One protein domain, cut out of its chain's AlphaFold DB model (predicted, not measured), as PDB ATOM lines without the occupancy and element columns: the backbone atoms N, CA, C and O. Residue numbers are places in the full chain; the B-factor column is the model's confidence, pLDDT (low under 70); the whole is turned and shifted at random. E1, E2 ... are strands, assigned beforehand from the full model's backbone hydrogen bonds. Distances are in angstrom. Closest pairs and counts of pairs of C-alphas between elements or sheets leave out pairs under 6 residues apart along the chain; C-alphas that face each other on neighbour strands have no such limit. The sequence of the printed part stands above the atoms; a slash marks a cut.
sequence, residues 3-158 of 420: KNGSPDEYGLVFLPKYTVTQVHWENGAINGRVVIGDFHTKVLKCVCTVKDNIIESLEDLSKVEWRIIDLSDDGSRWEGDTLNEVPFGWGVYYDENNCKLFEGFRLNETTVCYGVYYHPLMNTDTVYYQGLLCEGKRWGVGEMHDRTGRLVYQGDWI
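Overview. This is residues 3 to 158 of the 420 residues of an uncharacterized protein of Blastocystis sp. subtype 1 (strain ATCC 50177 / NandII) (UniProt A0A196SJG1). Two strongly twisted sheets make a sandwich that is only partly face to face, its strands crossed at 59 degrees: a long row of eight strands, E6 to E13, and a shorter row of five, E1 to E5. The smaller sheet packs on the larger near the bends of E8, E10 and E12, while E5, at its edge, stays away from the larger sheet. The 156 printed residues hold no named helix and 13 strands, E1 to E13 in chain order, an all strand class. Each sheet is an antiparallel meander, each strand the neighbour of the one before. The whole is compact, with a radius of gyration of the C-alphas of 16.2 A and spans of 47 by 37 by 27 A.

Arrangement. E1, residues 9 to 15, and E2, residues 19 to 26, form a hairpin, with N 11 and O 23 2.9 A apart. E3, residues 32 to 38, follows with N 22 and O 35 at 2.8 A, and E4, residues 43 to 51, with N 34 and O 48 at 2.8 A. E5, residues 54 to 58, is an edge strand beside E4, with N 51 and O 54 at 2.8 A. E6, residues 65 to 70, is apart from E5 and forms a hairpin with E7, residues 77 to 83, with N 67 and O 80 at 2.9 A. E8, residues 86 to 94, bends by 124 degrees at residue 89; its closest C-alphas with E4 are those of Leu 44 and Gly 89, 6.0 A apart. E9, residues 100 to 107, is near E4. E10, residues 110 to 118, bends by 119 degrees at residue 113; its closest C-alphas with E2 are those of Val 20 and Cys 113, 5.8 A apart. E11, residues 127 to 134, and E12, residues 137 to 145, form a hairpin, with N 132 and O 141 at 3.0 A. The closest C-alphas of E1 and E12 are those of Leu 12 and Gly 140, 6.9 A apart. E13, residues 151 to 157, is an edge strand beside E12, with N 142 and O 155 at 2.9 A.

Along the chain. E1 begins at C-alpha 9 (42.796, -15.050, -37.141). From first to last C-alpha, E4 measures 24.4 A, E2 23.0 A and E3 20.2 A. E13 ends at C-alpha 157 (31.829, -19.496, -27.916).

Size, cuts and confidence. The C-alphas farthest apart are those of Asn 4 and Asn 123, 48.7 A. The printed part has no cut and no long link. Residues 3 to 6 and residue 16 have pLDDT under 70.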
ATOM      1  N   LYS A   3      39.154 -16.693 -44.019       62.50
ATOM      2  CA  LYS A   3      39.051 -15.583 -44.968       62.50
ATOM      3  C   LYS A   3      39.483 -16.082 -46.340       62.50
ATOM      4  O   LYS A   3      40.550 -16.674 -46.483       62.50
ATOM      5  N   ASN A   4      38.624 -15.911 -47.345       61.53
ATOM      6  CA  ASN A   4      38.871 -16.387 -48.715       61.53
ATOM      7  C   ASN A   4      39.300 -17.872 -48.793       61.53
ATOM      8  O   ASN A   4      40.164 -18.249 -49.579       61.53
ATOM      9  N   GLY A   5      38.707 -18.721 -47.943       58.56
ATOM     10  CA  GLY A   5      38.977 -20.163 -47.895       58.56
ATOM     11  C   GLY A   5      40.240 -20.576 -47.128       58.56
ATOM     12  O   GLY A   5      40.471 -21.770 -46.973       58.56
ATOM     13  N   SER A   6      41.026 -19.628 -46.611       62.78
ATOM     14  CA  SER A   6      42.222 -19.909 -45.805       62.78
ATOM     15  C   SER A   6      41.986 -19.601 -44.325       62.78
ATOM     16  O   SER A   6      41.277 -18.636 -44.031       62.78
ATOM     17  N   PRO A   7      42.567 -20.377 -43.388       72.94
ATOM     18  CA  PRO A   7      42.619 -20.013 -41.977       72.94
ATOM     19  C   PRO A   7      43.138 -18.593 -41.782       72.94
ATOM     20  O   PRO A   7      44.205 -18.243 -42.283       72.94
ATOM     21  N   ASP A   8      42.361 -17.796 -41.064       79.94
ATOM     22  CA  ASP A   8      42.689 -16.420 -40.715       79.94
ATOM     23  C   ASP A   8      42.204 -16.155 -39.288       79.94
ATOM     24  O   ASP A   8      41.177 -16.703 -38.852       79.94
ATOM     25  N   GLU A   9      42.962 -15.344 -38.561       84.44
ATOM     26  CA  GLU A   9      42.796 -15.050 -37.141       84.44
ATOM     27  C   GLU A   9      42.993 -16.268 -36.215       84.44
ATOM     28  O   GLU A   9      43.668 -17.251 -36.533       84.44
ATOM     29  N   TYR A  10      42.416 -16.204 -35.015       84.38
ATOM     30  CA  TYR A  10      42.575 -17.225 -33.995       84.38
ATOM     31  C   TYR A  10      41.788 -18.507 -34.289       84.38
ATOM     32  O   TYR A  10      40.673 -18.517 -34.835       84.38
ATOM     33  N   GLY A  11      42.390 -19.622 -33.879       82.75
ATOM     34  CA  GLY A  11      41.783 -20.941 -33.842       82.75
ATOM     35  C   GLY A  11      42.187 -21.693 -32.578       82.75
ATOM     36  O   GLY A  11      43.342 -21.649 -32.152       82.75
ATOM     37  N   LEU A  12      41.228 -22.420 -32.004       84.38
ATOM     38  CA  LEU A  12      41.483 -23.404 -30.959       84.38
ATOM     39  C   LEU A  12      41.370 -24.806 -31.547       84.38
ATOM     40  O   LEU A  12      40.348 -25.167 -32.134       84.38
ATOM     41  N   VAL A  13      42.417 -25.603 -31.362       82.19
ATOM     42  CA  VAL A  13      42.447 -27.017 -31.730       82.19
ATOM     43  C   VAL A  13      42.390 -27.839 -30.453       82.19
ATOM     44  O   VAL A  13      43.296 -27.787 -29.620       82.19
ATOM     45  N   PHE A  14      41.313 -28.603 -30.298       75.62
ATOM     46  CA  PHE A  14      41.150 -29.514 -29.174       75.62
ATOM     47  C   PHE A  14      41.800 -30.864 -29.505       75.62
ATOM     48  O   PHE A  14      41.362 -31.577 -30.409       75.62
ATOM     49  N   LEU A  15      42.868 -31.194 -28.785       72.31
ATOM     50  CA  LEU A  15      43.609 -32.457 -28.860       72.31
ATOM     51  C   LEU A  15      43.122 -33.398 -27.724       72.31
ATOM     52  O   LEU A  15      42.282 -32.985 -26.924       72.31
ATOM     53  N   PRO A  16      43.539 -34.681 -27.642       67.88
ATOM     54  CA  PRO A  16      42.883 -35.687 -26.797       67.88
ATOM     55  C   PRO A  16      42.549 -35.224 -25.365       67.88
ATOM     56  O   PRO A  16      43.434 -34.882 -24.586       67.88
ATOM     57  N   LYS A  17      41.245 -35.270 -25.049       74.62
ATOM     58  CA  LYS A  17      40.518 -34.966 -23.793       74.62
ATOM     59  C   LYS A  17      40.793 -33.647 -23.061       74.62
ATOM     60  O   LYS A  17      39.817 -33.065 -22.604       74.62
ATOM     61  N   TYR A  18      42.037 -33.208 -22.894       85.94
ATOM     62  CA  TYR A  18      42.378 -32.068 -22.029       85.94
ATOM     63  C   TYR A  18      43.469 -31.151 -22.588       85.94
ATOM     64  O   TYR A  18      43.874 -30.202 -21.920       85.94
ATOM     65  N   THR A  19      43.966 -31.430 -23.793       92.19
ATOM     66  CA  THR A  19      44.997 -30.611 -24.432       92.19
ATOM     67  C   THR A  19      44.361 -29.638 -25.414       92.19
ATOM     68  O   THR A  19      43.577 -30.031 -26.277       92.19
ATOM     69  N   VAL A  20      44.729 -28.369 -25.305       93.38
ATOM     70  CA  VAL A  20      44.236 -27.294 -26.164       93.38
ATOM     71  C   VAL A  20      45.430 -26.619 -26.801       93.38
ATOM     72  O   VAL A  20      46.355 -26.212 -26.099       93.38
ATOM     73  N   THR A  21      45.381 -26.476 -28.118       93.38
ATOM     74  CA  THR A  21      46.350 -25.693 -28.875       93.38
ATOM     75  C   THR A  21      45.680 -24.421 -29.369       93.38
ATOM     76  O   THR A  21      44.707 -24.478 -30.120       93.38
ATOM     77  N   GLN A  22      46.210 -23.279 -28.957       93.69
ATOM     78  CA  GLN A  22      45.849 -21.967 -29.469       93.69
ATOM     79  C   GLN A  22      46.815 -21.583 -30.585       93.69
ATOM     80  O   GLN A  22      48.032 -21.668 -30.406       93.69
ATOM     81  N   VAL A  23      46.268 -21.173 -31.728       92.00
ATOM     82  CA  VAL A  23      47.030 -20.819 -32.928       92.00
ATOM     83  C   VAL A  23      46.467 -19.532 -33.515       92.00
ATOM     84  O   VAL A  23      45.248 -19.366 -33.572       92.00
ATOM     85  N   HIS A  24      47.351 -18.656 -33.983       89.69
ATOM     86  CA  HIS A  24      46.992 -17.516 -34.817       89.69
ATOM     87  C   HIS A  24      47.401 -17.785 -36.267       89.69
ATOM     88  O   HIS A  24      48.526 -18.214 -36.536       89.69
ATOM     89  N   TRP A  25      46.462 -17.577 -37.184       86.00
ATOM     90  CA  TRP A  25      46.650 -17.760 -38.613       86.00
ATOM     91  C   TRP A  25      46.594 -16.413 -39.322       86.00
ATOM     92  O   TRP A  25      45.743 -15.586 -39.016       86.00
ATOM     93  N   GLU A  26      47.458 -16.229 -40.312       86.94
ATOM     94  CA  GLU A  26      47.387 -15.124 -41.262       86.94
ATOM     95  C   GLU A  26      47.550 -15.699 -42.667       86.94
ATOM     96  O   GLU A  26      48.579 -16.304 -42.984       86.94
ATOM     97  N   ASN A  27      46.527 -15.539 -43.511       81.31
ATOM     98  CA  ASN A  27      46.517 -16.042 -44.894       81.31
ATOM     99  C   ASN A  27      46.889 -17.538 -45.020       81.31
ATOM    100  O   ASN A  27      47.627 -17.941 -45.919       81.31
ATOM    101  N   GLY A  28      46.391 -18.371 -44.104       82.25
ATOM    102  CA  GLY A  28      46.622 -19.817 -44.099       82.25
ATOM    103  C   GLY A  28      47.983 -20.267 -43.562       82.25
ATOM    104  O   GLY A  28      48.221 -21.471 -43.484       82.25
ATOM    105  N   ALA A  29      48.855 -19.344 -43.150       87.88
ATOM    106  CA  ALA A  29      50.088 -19.657 -42.437       87.88
ATOM    107  C   ALA A  29      49.944 -19.346 -40.945       87.88
ATOM    108  O   ALA A  29      49.292 -18.377 -40.562       87.88
ATOM    109  N   ILE A  30      50.565 -20.159 -40.092       90.06
ATOM    110  CA  ILE A  30      50.669 -19.855 -38.668       90.06
ATOM    111  C   ILE A  30      51.643 -18.689 -38.508       90.06
ATOM    112  O   ILE A  30      52.811 -18.795 -38.897       90.06
ATOM    113  N   ASN A  31      51.151 -17.605 -37.917       92.00
ATOM    114  CA  ASN A  31      51.894 -16.379 -37.673       92.00
ATOM    115  C   ASN A  31      51.535 -15.844 -36.288       92.00
ATOM    116  O   ASN A  31      50.375 -15.566 -36.011       92.00
ATOM    117  N   GLY A  32      52.522 -15.705 -35.408       91.25
ATOM    118  CA  GLY A  32      52.349 -15.273 -34.026       91.25
ATOM    119  C   GLY A  32      52.550 -16.397 -33.010       91.25
ATOM    120  O   GLY A  32      53.300 -17.348 -33.228       91.25
ATOM    121  N   ARG A  33      51.918 -16.252 -31.845       92.25
ATOM    122  CA  ARG A  33      52.128 -17.134 -30.693       92.25
ATOM    123  C   ARG A  33      51.295 -18.412 -30.804       92.25
ATOM    124  O   ARG A  33      50.087 -18.357 -31.024       92.25
ATOM    125  N   VAL A  34      51.935 -19.553 -30.563       95.31
ATOM    126  CA  VAL A  34      51.285 -20.855 -30.383       95.31
ATOM    127  C   VAL A  34      51.409 -21.269 -28.925       95.31
ATOM    128  O   VAL A  34      52.503 -21.262 -28.360       95.31
ATOM    129  N   VAL A  35      50.282 -21.642 -28.319       95.81
ATOM    130  CA  VAL A  35      50.214 -22.074 -26.916       95.81
ATOM    131  C   VAL A  35      49.580 -23.451 -26.859       95.81
ATOM    132  O   VAL A  35      48.494 -23.651 -27.394       95.81
ATOM    133  N   ILE A  36      50.239 -24.401 -26.201       95.62
ATOM    134  CA  ILE A  36      49.695 -25.735 -25.938       95.62
ATOM    135  C   ILE A  36      49.598 -25.913 -24.431       95.62
ATOM    136  O   ILE A  36      50.622 -25.931 -23.747       95.62
ATOM    137  N   GLY A  37      48.382 -26.073 -23.915       95.19
ATOM    138  CA  GLY A  37      48.111 -26.282 -22.494       95.19
ATOM    139  C   GLY A  37      47.338 -27.572 -22.251       95.19
ATOM    140  O   GLY A  37      46.450 -27.924 -23.027       95.19
ATOM    141  N   ASP A  38      47.665 -28.274 -21.169       94.69
ATOM    142  CA  ASP A  38      46.887 -29.404 -20.665       94.69
ATOM    143  C   ASP A  38      46.179 -28.988 -19.374       94.69
ATOM    144  O   ASP A  38      46.807 -28.872 -18.321       94.69
ATOM    145  N   PHE A  39      44.872 -28.736 -19.445       92.56
ATOM    146  CA  PHE A  39      44.115 -28.197 -18.309       92.56
ATOM    147  C   PHE A  39      43.719 -29.260 -17.272       92.56
ATOM    148  O   PHE A  39      43.183 -28.920 -16.222       92.56
ATOM    149  N   HIS A  40      44.006 -30.540 -17.525       92.56
ATOM    150  CA  HIS A  40      43.836 -31.596 -16.526       92.56
ATOM    151  C   HIS A  40      45.036 -31.672 -15.586       92.56
ATOM    152  O   HIS A  40      44.877 -31.723 -14.369       92.56
ATOM    153  N   THR A  41      46.237 -31.638 -16.158       94.38
ATOM    154  CA  THR A  41      47.498 -31.572 -15.413       94.38
ATOM    155  C   THR A  41      47.868 -30.149 -15.005       94.38
ATOM    156  O   THR A  41      48.746 -29.993 -14.164       94.38
ATOM    157  N   LYS A  42      47.174 -29.135 -15.547       96.31
ATOM    158  CA  LYS A  42      47.411 -27.703 -15.309       96.31
ATOM    159  C   LYS A  42      48.825 -27.266 -15.722       96.31
ATOM    160  O   LYS A  42      49.451 -26.475 -15.035       96.31
ATOM    161  N   VAL A  43      49.334 -27.786 -16.846       95.06
ATOM    162  CA  VAL A  43      50.709 -27.519 -17.320       95.06
ATOM    163  C   VAL A  43      50.718 -27.021 -18.763       95.06
ATOM    164  O   VAL A  43      50.042 -27.585 -19.629       95.06
ATOM    165  N   LEU A  44      51.541 -26.007 -19.048       96.56
ATOM    166  CA  LEU A  44      51.894 -25.629 -20.417       96.56
ATOM    167  C   LEU A  44      52.850 -26.667 -21.018       96.56
ATOM    168  O   LEU A  44      53.862 -27.027 -20.426       96.56
ATOM    169  N   LYS A  45      52.530 -27.170 -22.207       95.12
ATOM    170  CA  LYS A  45      53.360 -28.128 -22.955       95.12
ATOM    171  C   LYS A  45      54.269 -27.441 -23.968       95.12
ATOM    172  O   LYS A  45      55.324 -27.979 -24.285       95.12
ATOM    173  N   CYS A  46      53.847 -26.297 -24.501       95.50
ATOM    174  CA  CYS A  46      54.610 -25.521 -25.469       95.50
ATOM    175  C   CYS A  46      54.129 -24.069 -25.471       95.50
ATOM    176  O   CYS A  46      52.921 -23.826 -25.461       95.50
ATOM    177  N   VAL A  47      55.070 -23.129 -25.535       96.94
ATOM    178  CA  VAL A  47      54.813 -21.739 -25.919       96.94
ATOM    179  C   VAL A  47      55.903 -21.345 -26.904       96.94
ATOM    180  O   VAL A  47      57.086 -21.397 -26.569       96.94
ATOM    181  N   CYS A  48      55.526 -21.006 -28.130       96.31
ATOM    182  CA  CYS A  48      56.475 -20.608 -29.163       96.31
ATOM    183  C   CYS A  48      55.927 -19.478 -30.030       96.31
ATOM    184  O   CYS A  48      54.716 -19.272 -30.115       96.31
ATOM    185  N   THR A  49      56.836 -18.760 -30.684       95.88
ATOM    186  CA  THR A  49      56.499 -17.799 -31.735       95.88
ATOM    187  C   THR A  49      56.797 -18.439 -33.078       95.88
ATOM    188  O   THR A  49      57.879 -18.990 -33.294       95.88
ATOM    189  N   VAL A  50      55.823 -18.379 -33.973       95.75
ATOM    190  CA  VAL A  50      55.885 -18.952 -35.312       95.75
ATOM    191  C   VAL A  50      55.723 -17.830 -36.328       95.75
ATOM    192  O   VAL A  50      54.876 -16.957 -36.153       95.75
ATOM    193  N   LYS A  51      56.513 -17.862 -37.397       94.88
ATOM    194  CA  LYS A  51      56.370 -16.976 -38.548       94.88
ATOM    195  C   LYS A  51      56.442 -17.791 -39.826       94.88
ATOM    196  O   LYS A  51      57.363 -18.587 -39.994       94.88
ATOM    197  N   ASP A  52      55.463 -17.625 -40.702       92.12
ATOM    198  CA  ASP A  52      55.336 -18.366 -41.957       92.12
ATOM    199  C   ASP A  52      55.471 -19.889 -41.757       92.12
ATOM    200  O   ASP A  52      56.137 -20.591 -42.518       92.12
ATOM    201  N   ASN A  53      54.823 -20.411 -40.705       91.88
ATOM    202  CA  ASN A  53      54.885 -21.814 -40.259       91.88
ATOM    203  C   ASN A  53      56.247 -22.293 -39.714       91.88
ATOM    204  O   ASN A  53      56.408 -23.484 -39.436       91.88
ATOM    205  N   ILE A  54      57.224 -21.404 -39.534       94.06
ATOM    206  CA  ILE A  54      58.539 -21.716 -38.967       94.06
ATOM    207  C   ILE A  54      58.587 -21.240 -37.517       94.06
ATOM    208  O   ILE A  54      58.273 -20.092 -37.223       94.06
ATOM    209  N   ILE A  55      58.997 -22.118 -36.599       96.31
ATOM    210  CA  ILE A  55      59.231 -21.742 -35.199       96.31
ATOM    211  C   ILE A  55      60.458 -20.822 -35.146       96.31
ATOM    212  O   ILE A  55      61.568 -21.265 -35.435       96.31
ATOM    213  N   GLU A  56      60.263 -19.558 -34.769       96.75
ATOM    214  CA  GLU A  56      61.344 -18.574 -34.607       96.75
ATOM    215  C   GLU A  56      61.925 -18.596 -33.192       96.75
ATOM    216  O   GLU A  56      63.139 -18.484 -33.009       96.75
ATOM    217  N   SER A  57      61.069 -18.762 -32.183       96.38
ATOM    218  CA  SER A  57      61.483 -18.842 -30.783       96.38
ATOM    219  C   SER A  57      60.644 -19.852 -30.012       96.38
ATOM    220  O   SER A  57      59.462 -20.048 -30.291       96.38
ATOM    221  N   LEU A  58      61.265 -20.491 -29.023       96.56
ATOM    222  CA  LEU A  58      60.628 -21.435 -28.110       96.56
ATOM    223  C   LEU A  58      60.927 -20.998 -26.678       96.56
ATOM    224  O   LEU A  58      62.093 -20.795 -26.333       96.56
ATOM    225  N   GLU A  59      59.888 -20.874 -25.862       96.88
ATOM    226  CA  GLU A  59      60.042 -20.542 -24.450       96.88
ATOM    227  C   GLU A  59      60.572 -21.743 -23.661       96.88
ATOM    228  O   GLU A  59      60.155 -22.890 -23.851       96.88
ATOM    229  N   ASP A  60      61.506 -21.475 -22.752       95.75
ATOM    230  CA  ASP A  60      62.136 -22.499 -21.925       95.75
ATOM    231  C   ASP A  60      61.284 -22.795 -20.690       95.75
ATOM    232  O   ASP A  60      61.479 -22.232 -19.611       95.75
ATOM    233  N   LEU A  61      60.337 -23.718 -20.860       96.00
ATOM    234  CA  LEU A  61      59.388 -24.099 -19.814       96.00
ATOM    235  C   LEU A  61      60.051 -24.727 -18.574       96.00
ATOM    236  O   LEU A  61      59.399 -24.851 -17.544       96.00
ATOM    237  N   SER A  62      61.337 -25.105 -18.634       95.44
ATOM    238  CA  SER A  62      62.069 -25.611 -17.462       95.44
ATOM    239  C   SER A  62      62.389 -24.528 -16.426       95.44
ATOM    240  O   SER A  62      62.684 -24.850 -15.277       95.44
ATOM    241  N   LYS A  63      62.314 -23.253 -16.828       96.62
ATOM    242  CA  LYS A  63      62.507 -22.081 -15.964       96.62
ATOM    243  C   LYS A  63      61.216 -21.592 -15.313       96.62
ATOM    244  O   LYS A  63      61.266 -20.636 -14.546       96.62
ATOM    245  N   VAL A  64      60.080 -22.202 -15.647       97.19
ATOM    246  CA  VAL A  64      58.801 -21.859 -15.030       97.19
ATOM    247  C   VAL A  64      58.828 -22.301 -13.575       97.19
ATOM    248  O   VAL A  64      59.141 -23.451 -13.263       97.19
ATOM    249  N   GLU A  65      58.490 -21.379 -12.687       97.06
ATOM    250  CA  GLU A  65      58.460 -21.621 -11.252       97.06
ATOM    251  C   GLU A  65      57.225 -20.999 -10.614       97.06
ATOM    252  O   GLU A  65      56.701 -19.982 -11.071       97.06
ATOM    253  N   TRP A  66      56.765 -21.618  -9.532       97.88
ATOM    254  CA  TRP A  66      55.622 -21.123  -8.784       97.88
ATOM    255  C   TRP A  66      56.038 -19.952  -7.890       97.88
ATOM    256  O   TRP A  66      56.963 -20.086  -7.084       97.88
ATOM    257  N   ARG A  67      55.341 -18.818  -7.999       97.56
ATOM    258  CA  ARG A  67      55.562 -17.627  -7.167       97.56
ATOM    259  C   ARG A  67      54.248 -16.937  -6.807       97.56
ATOM    260  O   ARG A  67      53.221 -17.123  -7.458       97.56
ATOM    261  N   ILE A  68      54.329 -16.094  -5.779       97.31
ATOM    262  CA  ILE A  68      53.361 -15.026  -5.522       97.31
ATOM    263  C   ILE A  68      54.014 -13.732  -5.994       97.31
ATOM    264  O   ILE A  68      55.101 -13.399  -5.518       97.31
ATOM    265  N   ILE A  69      53.382 -13.044  -6.939       96.81
ATOM    266  CA  ILE A  69      53.861 -11.767  -7.475       96.81
ATOM    267  C   ILE A  69      52.746 -10.729  -7.390       96.81
ATOM    268  O   ILE A  69      51.595 -11.025  -7.720       96.81
ATOM    269  N   ASP A  70      53.093  -9.520  -6.963       95.50
ATOM    270  CA  ASP A  70      52.195  -8.373  -7.038       95.50
ATOM    271  C   ASP A  70      52.162  -7.885  -8.492       95.50
ATOM    272  O   ASP A  70      53.208  -7.699  -9.118       95.50
ATOM    273  N   LEU A  71      50.965  -7.737  -9.059       91.69
ATOM    274  CA  LEU A  71      50.776  -7.276 -10.441       91.69
ATOM    275  C   LEU A  71      50.679  -5.747 -10.524       91.69
ATOM    276  O   LEU A  71      50.921  -5.165 -11.582       91.69
ATOM    277  N   SER A  72      50.342  -5.096  -9.412       89.25
ATOM    278  CA  SER A  72      50.252  -3.644  -9.273       89.25
ATOM    279  C   SER A  72      50.439  -3.220  -7.813       89.25
ATOM    280  O   SER A  72      50.353  -4.027  -6.889       89.25
ATOM    281  N   ASP A  73      50.643  -1.919  -7.600       90.50
ATOM    282  CA  ASP A  73      50.808  -1.328  -6.264       90.50
ATOM    283  C   ASP A  73      49.506  -1.310  -5.433       90.50
ATOM    284  O   ASP A  73      49.529  -0.951  -4.254       90.50
ATOM    285  N   ASP A  74      48.360  -1.655  -6.034       88.44
ATOM    286  CA  ASP A  74      47.056  -1.687  -5.354       88.44
ATOM    287  C   ASP A  74      46.849  -2.951  -4.499       88.44
ATOM    288  O   ASP A  74      45.953  -2.969  -3.655       88.44
ATOM    289  N   GLY A  75      47.702  -3.969  -4.656       87.88
ATOM    290  CA  GLY A  75      47.601  -5.251  -3.956       87.88
ATOM    291  C   GLY A  75      47.003  -6.390  -4.789       87.88
ATOM    292  O   GLY A  75      46.842  -7.496  -4.265       87.88
ATOM    293  N   SER A  76      46.688  -6.161  -6.067       94.81
ATOM    294  CA  SER A  76      46.353  -7.231  -7.001       94.81
ATOM    295  C   SER A  76      47.566  -8.130  -7.231       94.81
ATOM    296  O   SER A  76      48.706  -7.670  -7.342       94.81
ATOM    297  N   ARG A  77      47.338  -9.443  -7.276       97.06
ATOM    298  CA  ARG A  77      48.431 -10.420  -7.290       97.06
ATOM    299  C   ARG A  77      48.111 -11.671  -8.082       97.06
ATOM    300  O   ARG A  77      46.952 -12.051  -8.266       97.06
ATOM    301  N   TRP A  78      49.171 -12.342  -8.498       98.06
ATOM    302  CA  TRP A  78      49.139 -13.657  -9.114       98.06
ATOM    303  C   TRP A  78      49.794 -14.681  -8.194       98.06
ATOM    304  O   TRP A  78      50.914 -14.481  -7.731       98.06
ATOM    305  N   GLU A  79      49.098 -15.788  -7.961       98.25
ATOM    306  CA  GLU A  79      49.605 -16.955  -7.244       98.25
ATOM    307  C   GLU A  79      49.652 -18.141  -8.210       98.25
ATOM    308  O   GLU A  79      48.622 -18.754  -8.513       98.25
ATOM    309  N   GLY A  80      50.830 -18.466  -8.739       98.06
ATOM    310  CA  GLY A  80      50.925 -19.486  -9.777       98.06
ATOM    311  C   GLY A  80      52.264 -19.569 -10.481       98.06
ATOM    312  O   GLY A  80      53.272 -19.034 -10.025       98.06
ATOM    313  N   ASP A  81      52.241 -20.250 -11.619       98.38
ATOM    314  CA  ASP A  81      53.386 -20.391 -12.506       98.38
ATOM    315  C   ASP A  81      53.826 -19.025 -13.056       98.38
ATOM    316  O   ASP A  81      53.003 -18.208 -13.493       98.38
ATOM    317  N   THR A  82      55.133 -18.783 -13.037       98.00
ATOM    318  CA  THR A  82      55.769 -17.551 -13.508       98.00
ATOM    319  C   THR A  82      57.013 -17.849 -14.334       98.00
ATOM    320  O   THR A  82      57.700 -18.846 -14.115       98.00
ATOM    321  N   LEU A  83      57.321 -16.958 -15.274       97.38
ATOM    322  CA  LEU A  83      58.561 -16.961 -16.048       97.38
ATOM    323  C   LEU A  83      59.054 -15.520 -16.123       97.38
ATOM    324  O   LEU A  83      58.317 -14.655 -16.578       97.38
ATOM    325  N   ASN A  84      60.285 -15.253 -15.676       95.00
ATOM    326  CA  ASN A  84      60.826 -13.890 -15.566       95.00
ATOM    327  C   ASN A  84      59.921 -12.947 -14.746       95.00
ATOM    328  O   ASN A  84      59.697 -11.806 -15.136       95.00
ATOM    329  N   GLU A  85      59.395 -13.446 -13.621       94.06
ATOM    330  CA  GLU A  85      58.582 -12.679 -12.658       94.06
ATOM    331  C   GLU A  85      57.253 -12.130 -13.207       94.06
ATOM    332  O   GLU A  85      56.661 -11.240 -12.609       94.06
ATOM    333  N   VAL A  86      56.740 -12.697 -14.303       96.62
ATOM    334  CA  VAL A  86      55.388 -12.416 -14.817       96.62
ATOM    335  C   VAL A  86      54.544 -13.694 -14.877       96.62
ATOM    336  O   VAL A  86      55.121 -14.786 -14.957       96.62
ATOM    337  N   PRO A  87      53.195 -13.602 -14.862       98.12
ATOM    338  CA  PRO A  87      52.324 -14.771 -14.987       98.12
ATOM    339  C   PRO A  87      52.648 -15.576 -16.248       98.12
ATOM    340  O   PRO A  87      52.650 -15.031 -17.354       98.12
ATOM    341  N   PHE A  88      52.940 -16.866 -16.097       98.06
ATOM    342  CA  PHE A  88      53.301 -17.722 -17.223       98.06
ATOM    343  C   PHE A  88      52.957 -19.183 -16.928       98.06
ATOM    344  O   PHE A  88      53.804 -19.971 -16.517       98.06
ATOM    345  N   GLY A  89      51.699 -19.555 -17.142       97.75
ATOM    346  CA  GLY A  89      51.206 -20.902 -16.859       97.75
ATOM    347  C   GLY A  89      49.930 -20.881 -16.044       97.75
ATOM    348  O   GLY A  89      49.110 -19.979 -16.217       97.75
ATOM    349  N   TRP A  90      49.720 -21.908 -15.225       98.38
ATOM    350  CA  TRP A  90      48.510 -22.017 -14.422       98.38
ATOM    351  C   TRP A  90      48.651 -21.253 -13.107       98.38
ATOM    352  O   TRP A  90      49.668 -21.338 -12.420       98.38
ATOM    353  N   GLY A  91      47.600 -20.553 -12.703       98.25
ATOM    354  CA  GLY A  91      47.568 -19.881 -11.410       98.25
ATOM    355  C   GLY A  91      46.243 -19.216 -11.114       98.25
ATOM    356  O   GLY A  91      45.246 -19.447 -11.806       98.25
ATOM    357  N   VAL A  92      46.247 -18.410 -10.059       98.31
ATOM    358  CA  VAL A  92      45.086 -17.687  -9.555       98.31
ATOM    359  C   VAL A  92      45.391 -16.195  -9.506       98.31
ATOM    360  O   VAL A  92      46.415 -15.777  -8.974       98.31
ATOM    361  N   TYR A  93      44.486 -15.392 -10.054       97.69
ATOM    362  CA  TYR A  93      44.529 -13.936  -9.985       97.69
ATOM    363  C   TYR A  93      43.549 -13.430  -8.925       97.69
ATOM    364  O   TYR A  93      42.358 -13.763  -8.962       97.69
ATOM    365  N   TYR A  94      44.072 -12.608  -8.019       96.00
ATOM    366  CA  TYR A  94      43.327 -11.911  -6.979       96.00
ATOM    367  C   TYR A  94      43.374 -10.402  -7.213       96.00
ATOM    368  O   TYR A  94      44.409  -9.869  -7.620       96.00
ATOM    369  N   ASP A  95      42.265  -9.726  -6.924       93.12
ATOM    370  CA  ASP A  95      42.201  -8.263  -6.904       93.12
ATOM    371  C   ASP A  95      42.731  -7.665  -5.589       93.12
ATOM    372  O   ASP A  95      43.109  -8.387  -4.658       93.12
ATOM    373  N   GLU A  96      42.730  -6.334  -5.500       93.12
ATOM    374  CA  GLU A  96      43.172  -5.570  -4.330       93.12
ATOM    375  C   GLU A  96      42.376  -5.878  -3.048       93.12
ATOM    376  O   GLU A  96      42.848  -5.657  -1.931       93.12
ATOM    377  N   ASN A  97      41.166  -6.426  -3.188       91.06
ATOM    378  CA  ASN A  97      40.284  -6.793  -2.081       91.06
ATOM    379  C   ASN A  97      40.414  -8.274  -1.703       91.06
ATOM    380  O   ASN A  97      39.591  -8.790  -0.942       91.06
ATOM    381  N   ASN A  98      41.434  -8.964  -2.224       91.12
ATOM    382  CA  ASN A  98      41.651 -10.393  -2.041       91.12
ATOM    383  C   ASN A  98      40.510 -11.264  -2.608       91.12
ATOM    384  O   ASN A  98      40.340 -12.412  -2.189       91.12
ATOM    385  N   CYS A  99      39.727 -10.742  -3.558       92.56
ATOM    386  CA  CYS A  99      38.715 -11.516  -4.263       92.56
ATOM    387  C   CYS A  99      39.373 -12.292  -5.403       92.56
ATOM    388  O   CYS A  99      40.112 -11.738  -6.217       92.56
ATOM    389  N   LYS A 100      39.081 -13.590  -5.479       95.56
ATOM    390  CA  LYS A 100      39.505 -14.438  -6.590       95.56
ATOM    391  C   LYS A 100      38.756 -14.005  -7.848       95.56
ATOM    392  O   LYS A 100      37.534 -14.087  -7.866       95.56
ATOM    393  N   LEU A 101      39.464 -13.569  -8.890       96.25
ATOM    394  CA  LEU A 101      38.851 -13.143 -10.157       96.25
ATOM    395  C   LEU A 101      39.056 -14.152 -11.285       96.25
ATOM    396  O   LEU A 101      38.196 -14.281 -12.160       96.25
ATOM    397  N   PHE A 102      40.164 -14.894 -11.265       97.88
ATOM    398  CA  PHE A 102      40.476 -15.874 -12.300       97.88
ATOM    399  C   PHE A 102      41.328 -17.031 -11.767       97.88
ATOM    400  O   PHE A 102      42.225 -16.817 -10.960       97.88
ATOM    401  N   GLU A 103      41.075 -18.250 -12.239       98.38
ATOM    402  CA  GLU A 103      41.974 -19.403 -12.117       98.38
ATOM    403  C   GLU A 103      42.133 -20.072 -13.485       98.38
ATOM    404  O   GLU A 103      41.142 -20.470 -14.092       98.38
ATOM    405  N   GLY A 104      43.357 -20.253 -13.970       98.12
ATOM    406  CA  GLY A 104      43.589 -20.894 -15.265       98.12
ATOM    407  C   GLY A 104      44.941 -20.554 -15.866       98.12
ATOM    408  O   GLY A 104      45.827 -20.067 -15.166       98.12
ATOM    409  N   PHE A 105      45.093 -20.798 -17.169       98.12
ATOM    410  CA  PHE A 105      46.313 -20.430 -17.881       98.12
ATOM    411  C   PHE A 105      46.347 -18.933 -18.213       98.12
ATOM    412  O   PHE A 105      45.423 -18.398 -18.833       98.12
ATOM    413  N   ARG A 106      47.447 -18.273 -17.846       97.38
ATOM    414  CA  ARG A 106      47.719 -16.865 -18.145       97.38
ATOM    415  C   ARG A 106      49.153 -16.701 -18.652       97.38
ATOM    416  O   ARG A 106      50.081 -17.295 -18.106       97.38
ATOM    417  N   LEU A 107      49.317 -15.910 -19.708       96.50
ATOM    418  CA  LEU A 107      50.599 -15.454 -20.239       96.50
ATOM    419  C   LEU A 107      50.619 -13.927 -20.154       96.50
ATOM    420  O   LEU A 107      49.930 -13.252 -20.923       96.50
ATOM    421  N   ASN A 108      51.404 -13.388 -19.224       94.88
ATOM    422  CA  ASN A 108      51.408 -11.976 -18.858       94.88
ATOM    423  C   ASN A 108      49.995 -11.503 -18.448       94.88
ATOM    424  O   ASN A 108      49.419 -12.042 -17.508       94.88
ATOM    425  N   GLU A 109      49.383 -10.574 -19.180       92.50
ATOM    426  CA  GLU A 109      48.021 -10.086 -18.917       92.50
ATOM    427  C   GLU A 109      46.925 -10.906 -19.616       92.50
ATOM    428  O   GLU A 109      45.735 -10.668 -19.430       92.50
ATOM    429  N   THR A 110      47.304 -11.882 -20.443       95.12
ATOM    430  CA  THR A 110      46.385 -12.561 -21.357       95.12
ATOM    431  C   THR A 110      46.022 -13.951 -20.860       95.12
ATOM    432  O   THR A 110      46.899 -14.784 -20.629       95.12
ATOM    433  N   THR A 111      44.728 -14.244 -20.740       96.94
ATOM    434  CA  THR A 111      44.251 -15.603 -20.455       96.94
ATOM    435  C   THR A 111      44.178 -16.423 -21.741       96.94
ATOM    436  O   THR A 111      43.817 -15.921 -22.809       96.94
ATOM    437  N   VAL A 112      44.574 -17.690 -21.653       96.19
ATOM    438  CA  VAL A 112      44.753 -18.584 -22.808       96.19
ATOM    439  C   VAL A 112      44.269 -19.989 -22.471       96.19
ATOM    440  O   VAL A 112      44.109 -20.320 -21.303       96.19
ATOM    441  N   CYS A 113      44.068 -20.832 -23.482       94.88
ATOM    442  CA  CYS A 113      43.699 -22.250 -23.383       94.88
ATOM    443  C   CYS A 113      42.416 -22.552 -22.586       94.88
ATOM    444  O   CYS A 113      41.413 -22.928 -23.182       94.88
ATOM    445  N   TYR A 114      42.452 -22.457 -21.257       95.88
ATOM    446  CA  TYR A 114      41.348 -22.766 -20.353       95.88
ATOM    447  C   TYR A 114      41.453 -21.933 -19.075       95.88
ATOM    448  O   TYR A 114      42.548 -21.736 -18.538       95.88
ATOM    449  N   GLY A 115      40.308 -21.529 -18.534       97.12
ATOM    450  CA  GLY A 115      40.246 -20.928 -17.211       97.12
ATOM    451  C   GLY A 115      38.836 -20.800 -16.656       97.12
ATOM    452  O   GLY A 115      37.843 -21.157 -17.291       97.12
ATOM    453  N   VAL A 116      38.780 -20.287 -15.435       98.00
ATOM    454  CA  VAL A 116      37.583 -20.058 -14.638       98.00
ATOM    455  C   VAL A 116      37.607 -18.607 -14.183       98.00
ATOM    456  O   VAL A 116      38.492 -18.210 -13.433       98.00
ATOM    457  N   TYR A 117      36.640 -17.817 -14.633       97.88
ATOM    458  CA  TYR A 117      36.389 -16.482 -14.107       97.88
ATOM    459  C   TYR A 117      35.364 -16.544 -12.987       97.88
ATOM    460  O   TYR A 117      34.397 -17.307 -13.050       97.88
ATOM    461  N   TYR A 118      35.537 -15.677 -12.002       97.56
ATOM    462  CA  TYR A 118      34.658 -15.545 -10.849       97.56
ATOM    463  C   TYR A 118      33.968 -14.182 -10.860       97.56
ATOM    464  O   TYR A 118      34.484 -13.209 -11.409       97.56
ATOM    465  N   HIS A 119      32.771 -14.109 -10.278       94.81
ATOM    466  CA  HIS A 119      32.064 -12.840 -10.126       94.81
ATOM    467  C   HIS A 119      32.836 -11.924  -9.162       94.81
ATOM    468  O   HIS A 119      33.076 -12.333  -8.024       94.81
ATOM    469  N   PRO A 120      33.170 -10.683  -9.565       90.75
ATOM    470  CA  PRO A 120      33.813  -9.727  -8.672       90.75
ATOM    471  C   PRO A 120      32.850  -9.291  -7.561       90.75
ATOM    472  O   PRO A 120      31.625  -9.358  -7.726       90.75
ATOM    473  N   LEU A 121      33.403  -8.774  -6.458       86.62
ATOM    474  CA  LEU A 121      32.645  -8.244  -5.315       86.62
ATOM    475  C   LEU A 121      31.731  -9.288  -4.638       86.62
ATOM    476  O   LEU A 121      30.676  -8.948  -4.098       86.62
ATOM    477  N   MET A 122      32.121 -10.563  -4.685       83.94
ATOM    478  CA  MET A 122      31.447 -11.663  -3.998       83.94
ATOM    479  C   MET A 122      32.300 -12.148  -2.825       83.94
ATOM    480  O   MET A 122      33.506 -12.315  -2.950       83.94
ATOM    481  N   ASN A 123      31.655 -12.470  -1.702       82.38
ATOM    482  CA  ASN A 123      32.331 -13.075  -0.542       82.38
ATOM    483  C   ASN A 123      32.619 -14.577  -0.737       82.38
ATOM    484  O   ASN A 123      33.116 -15.244   0.169       82.38
ATOM    485  N   THR A 124      32.221 -15.129  -1.880       87.19
ATOM    486  CA  THR A 124      32.351 -16.535  -2.252       87.19
ATOM    487  C   THR A 124      32.889 -16.625  -3.669       87.19
ATOM    488  O   THR A 124      32.491 -15.825  -4.519       87.19
ATOM    489  N   ASP A 125      33.701 -17.651  -3.935       93.31
ATOM    490  CA  ASP A 125      34.257 -18.006  -5.249       93.31
ATOM    491  C   ASP A 125      33.154 -18.470  -6.219       93.31
ATOM    492  O   ASP A 125      33.063 -19.627  -6.633       93.31
ATOM    493  N   THR A 126      32.264 -17.548  -6.569       95.38
ATOM    494  CA  THR A 126      31.090 -17.808  -7.396       95.38
ATOM    495  C   THR A 126      31.507 -17.727  -8.848       95.38
ATOM    496  O   THR A 126      31.844 -16.649  -9.337       95.38
ATOM    497  N   VAL A 127      31.506 -18.867  -9.532       97.38
ATOM    498  CA  VAL A 127      31.904 -18.956 -10.939       97.38
ATOM    499  C   VAL A 127      31.025 -18.030 -11.782       97.38
ATOM    500  O   VAL A 127      29.804 -18.043 -11.668       97.38
ATOM    501  N   TYR A 128      31.662 -17.224 -12.622       96.75
ATOM    502  CA  TYR A 128      31.038 -16.453 -13.693       96.75
ATOM    503  C   TYR A 128      31.133 -17.210 -15.018       96.75
ATOM    504  O   TYR A 128      30.140 -17.347 -15.733       96.75
ATOM    505  N   TYR A 129      32.311 -17.752 -15.323       97.69
ATOM    506  CA  TYR A 129      32.567 -18.520 -16.536       97.69
ATOM    507  C   TYR A 129      33.589 -19.619 -16.262       97.69
ATOM    508  O   TYR A 129      34.534 -19.390 -15.516       97.69
ATOM    509  N   GLN A 130      33.442 -20.779 -16.889       97.19
ATOM    510  CA  GLN A 130      34.501 -21.782 -16.971       97.19
ATOM    511  C   GLN A 130      34.542 -22.380 -18.370       97.19
ATOM    512  O   GLN A 130      33.503 -22.747 -18.919       97.19
ATOM    513  N   GLY A 131      35.724 -22.482 -18.962       95.50
ATOM    514  CA  GLY A 131      35.838 -23.006 -20.314       95.50
ATOM    515  C   GLY A 131      37.102 -22.581 -21.026       95.50
ATOM    516  O   GLY A 131      38.076 -22.134 -20.419       95.50
ATOM    517  N   LEU A 132      37.063 -22.770 -22.339       94.69
ATOM    518  CA  LEU A 132      38.163 -22.476 -23.235       94.69
ATOM    519  C   LEU A 132      38.312 -20.965 -23.485       94.69
ATOM    520  O   LEU A 132      37.336 -20.226 -23.637       94.69
ATOM    521  N   LEU A 133      39.563 -20.510 -23.517       94.88
ATOM    522  CA  LEU A 133      39.925 -19.098 -23.652       94.88
ATOM    523  C   LEU A 133      40.947 -18.917 -24.771       94.88
ATOM    524  O   LEU A 133      41.836 -19.749 -24.952       94.88
ATOM    525  N   CYS A 134      40.827 -17.820 -25.510       93.25
ATOM    526  CA  CYS A 134      41.776 -17.425 -26.540       93.25
ATOM    527  C   CYS A 134      41.969 -15.911 -26.489       93.25
ATOM    528  O   CYS A 134      41.009 -15.166 -26.668       93.25
ATOM    529  N   GLU A 135      43.200 -15.469 -26.235       92.56
ATOM    530  CA  GLU A 135      43.562 -14.047 -26.125       92.56
ATOM    531  C   GLU A 135      42.615 -13.222 -25.235       92.56
ATOM    532  O   GLU A 135      42.121 -12.165 -25.625       92.56
ATOM    533  N   GLY A 136      42.322 -13.716 -24.030       93.56
ATOM    534  CA  GLY A 136      41.452 -13.010 -23.086       93.56
ATOM    535  C   GLY A 136      39.951 -13.198 -23.313       93.56
ATOM    536  O   GLY A 136      39.164 -12.751 -22.482       93.56
ATOM    537  N   LYS A 137      39.541 -13.857 -24.401       94.00
ATOM    538  CA  LYS A 137      38.134 -13.983 -24.802       94.00
ATOM    539  C   LYS A 137      37.630 -15.413 -24.678       94.00
ATOM    540  O   LYS A 137      38.396 -16.367 -24.831       94.00
ATOM    541  N   ARG A 138      36.324 -15.578 -24.451       93.31
ATOM    542  CA  ARG A 138      35.668 -16.896 -24.454       93.31
ATOM    543  C   ARG A 138      35.663 -17.448 -25.870       93.31
ATOM    544  O   ARG A 138      35.170 -16.802 -26.796       93.31
ATOM    545  N   TRP A 139      36.210 -18.647 -26.033       90.88
ATOM    546  CA  TRP A 139      36.406 -19.244 -27.347       90.88
ATOM    547  C   TRP A 139      36.350 -20.761 -27.237       90.88
ATOM    548  O   TRP A 139      37.063 -21.327 -26.429       90.88
ATOM    549  N   GLY A 140      35.550 -21.446 -28.051       88.56
ATOM    550  CA  GLY A 140      35.285 -22.879 -27.899       88.56
ATOM    551  C   GLY A 140      34.305 -23.187 -26.759       88.56
ATOM    552  O   GLY A 140      33.520 -22.335 -26.357       88.56
ATOM    553  N   VAL A 141      34.305 -24.425 -26.262       90.38
ATOM    554  CA  VAL A 141      33.336 -24.902 -25.259       90.38
ATOM    555  C   VAL A 141      33.507 -24.187 -23.912       90.38
ATOM    556  O   VAL A 141      34.615 -24.111 -23.379       90.38
ATOM    557  N   GLY A 142      32.398 -23.730 -23.323       94.00
ATOM    558  CA  GLY A 142      32.373 -23.178 -21.971       94.00
ATOM    559  C   GLY A 142      30.977 -23.023 -21.370       94.00
ATOM    560  O   GLY A 142      29.952 -23.114 -22.051       94.00
ATOM    561  N   GLU A 143      30.956 -22.754 -20.071       96.56
ATOM    562  CA  GLU A 143      29.773 -22.576 -19.237       96.56
ATOM    563  C   GLU A 143      29.780 -21.195 -18.592       96.56
ATOM    564  O   GLU A 143      30.802 -20.749 -18.077       96.56
ATOM    565  N   MET A 144      28.629 -20.529 -18.579       97.00
ATOM    566  CA  MET A 144      28.434 -19.232 -17.937       97.00
ATOM    567  C   MET A 144      27.366 -19.344 -16.853       97.00
ATOM    568  O   MET A 144      26.303 -19.924 -17.083       97.00
ATOM    569  N   HIS A 145      27.636 -18.752 -15.695       96.69
ATOM    570  CA  HIS A 145      26.799 -18.826 -14.503       96.69
ATOM    571  C   HIS A 145      26.451 -17.425 -13.983       96.69
ATOM    572  O   HIS A 145      27.245 -16.483 -14.078       96.69
ATOM    573  N   ASP A 146      25.253 -17.267 -13.425       95.69
ATOM    574  CA  ASP A 146      24.850 -16.023 -12.768       95.69
ATOM    575  C   ASP A 146      25.443 -15.900 -11.351       95.69
ATOM    576  O   ASP A 146      26.105 -16.803 -10.840       95.69
ATOM    577  N   ARG A 147      25.185 -14.770 -10.681       95.75
ATOM    578  CA  ARG A 147      25.675 -14.504  -9.315       95.75
ATOM    579  C   ARG A 147      25.071 -15.414  -8.238       95.75
ATOM    580  O   ARG A 147      25.520 -15.374  -7.099       95.75
ATOM    581  N   THR A 148      24.057 -16.211  -8.572       94.56
ATOM    582  CA  THR A 148      23.496 -17.238  -7.680       94.56
ATOM    583  C   THR A 148      24.159 -18.602  -7.884       94.56
ATOM    584  O   THR A 148      23.843 -19.550  -7.169       94.56
ATOM    585  N   GLY A 149      25.081 -18.705  -8.849       93.81
ATOM    586  CA  GLY A 149      25.723 -19.949  -9.263       93.81
ATOM    587  C   GLY A 149      24.876 -20.780 -10.229       93.81
ATOM    588  O   GLY A 149      25.207 -21.934 -10.492       93.81
ATOM    589  N   ARG A 150      23.775 -20.240 -10.766       96.75
ATOM    590  CA  ARG A 150      22.916 -20.971 -11.703       96.75
ATOM    591  C   ARG A 150      23.501 -20.915 -13.112       96.75
ATOM    592  O   ARG A 150      23.878 -19.845 -13.582       96.75
ATOM    593  N   LEU A 151      23.512 -22.058 -13.802       97.00
ATOM    594  CA  LEU A 151      23.916 -22.155 -15.206       97.00
ATOM    595  C   LEU A 151      22.977 -21.327 -16.096       97.00
ATOM    596  O   LEU A 151      21.768 -21.569 -16.137       97.00
ATOM    597  N   VAL A 152      23.553 -20.359 -16.805       95.88
ATOM    598  CA  VAL A 152      22.868 -19.468 -17.753       95.88
ATOM    599  C   VAL A 152      23.074 -19.946 -19.188       95.88
ATOM    600  O   VAL A 152      22.155 -19.866 -19.998       95.88
ATOM    601  N   TYR A 153      24.265 -20.460 -19.506       94.19
ATOM    602  CA  TYR A 153      24.607 -20.952 -20.840       94.19
ATOM    603  C   TYR A 153      25.664 -22.053 -20.770       94.19
ATOM    604  O   TYR A 153      26.603 -21.953 -19.983       94.19
ATOM    605  N   GLN A 154      25.539 -23.056 -21.635       94.44
ATOM    606  CA  GLN A 154      26.545 -24.086 -21.881       94.44
ATOM    607  C   GLN A 154      26.607 -24.345 -23.386       94.44
ATOM    608  O   GLN A 154      25.590 -24.677 -23.998       94.44
ATOM    609  N   GLY A 155      27.785 -24.194 -23.983       90.94
ATOM    610  CA  GLY A 155      27.961 -24.374 -25.420       90.94
ATOM    611  C   GLY A 155      29.291 -23.834 -25.924       90.94
ATOM    612  O   GLY A 155      30.175 -23.496 -25.138       90.94
ATOM    613  N   ASP A 156      29.428 -23.767 -27.243       89.69
ATOM    614  CA  ASP A 156      30.582 -23.141 -27.878       89.69
ATOM    615  C   ASP A 156      30.491 -21.604 -27.793       89.69
ATOM    616  O   ASP A 156      29.402 -21.042 -27.646       89.69
ATOM    617  N   TRP A 157      31.641 -20.944 -27.883       89.50
ATOM    618  CA  TRP A 157      31.829 -19.496 -27.916       89.50
ATOM    619  C   TRP A 157      32.778 -19.137 -29.063       89.50
ATOM    620  O   TRP A 157      33.694 -19.900 -29.374       89.50
ATOM    621  N   ILE A 158      32.599 -17.974 -29.679       87.44
ATOM    622  CA  ILE A 158      33.570 -17.379 -30.603       87.44
ATOM    623  C   ILE A 158      33.616 -15.897 -30.280       87.44
ATOM    624  O   ILE A 158      32.581 -15.241 -30.356       87.44
TER     625      ILE A 158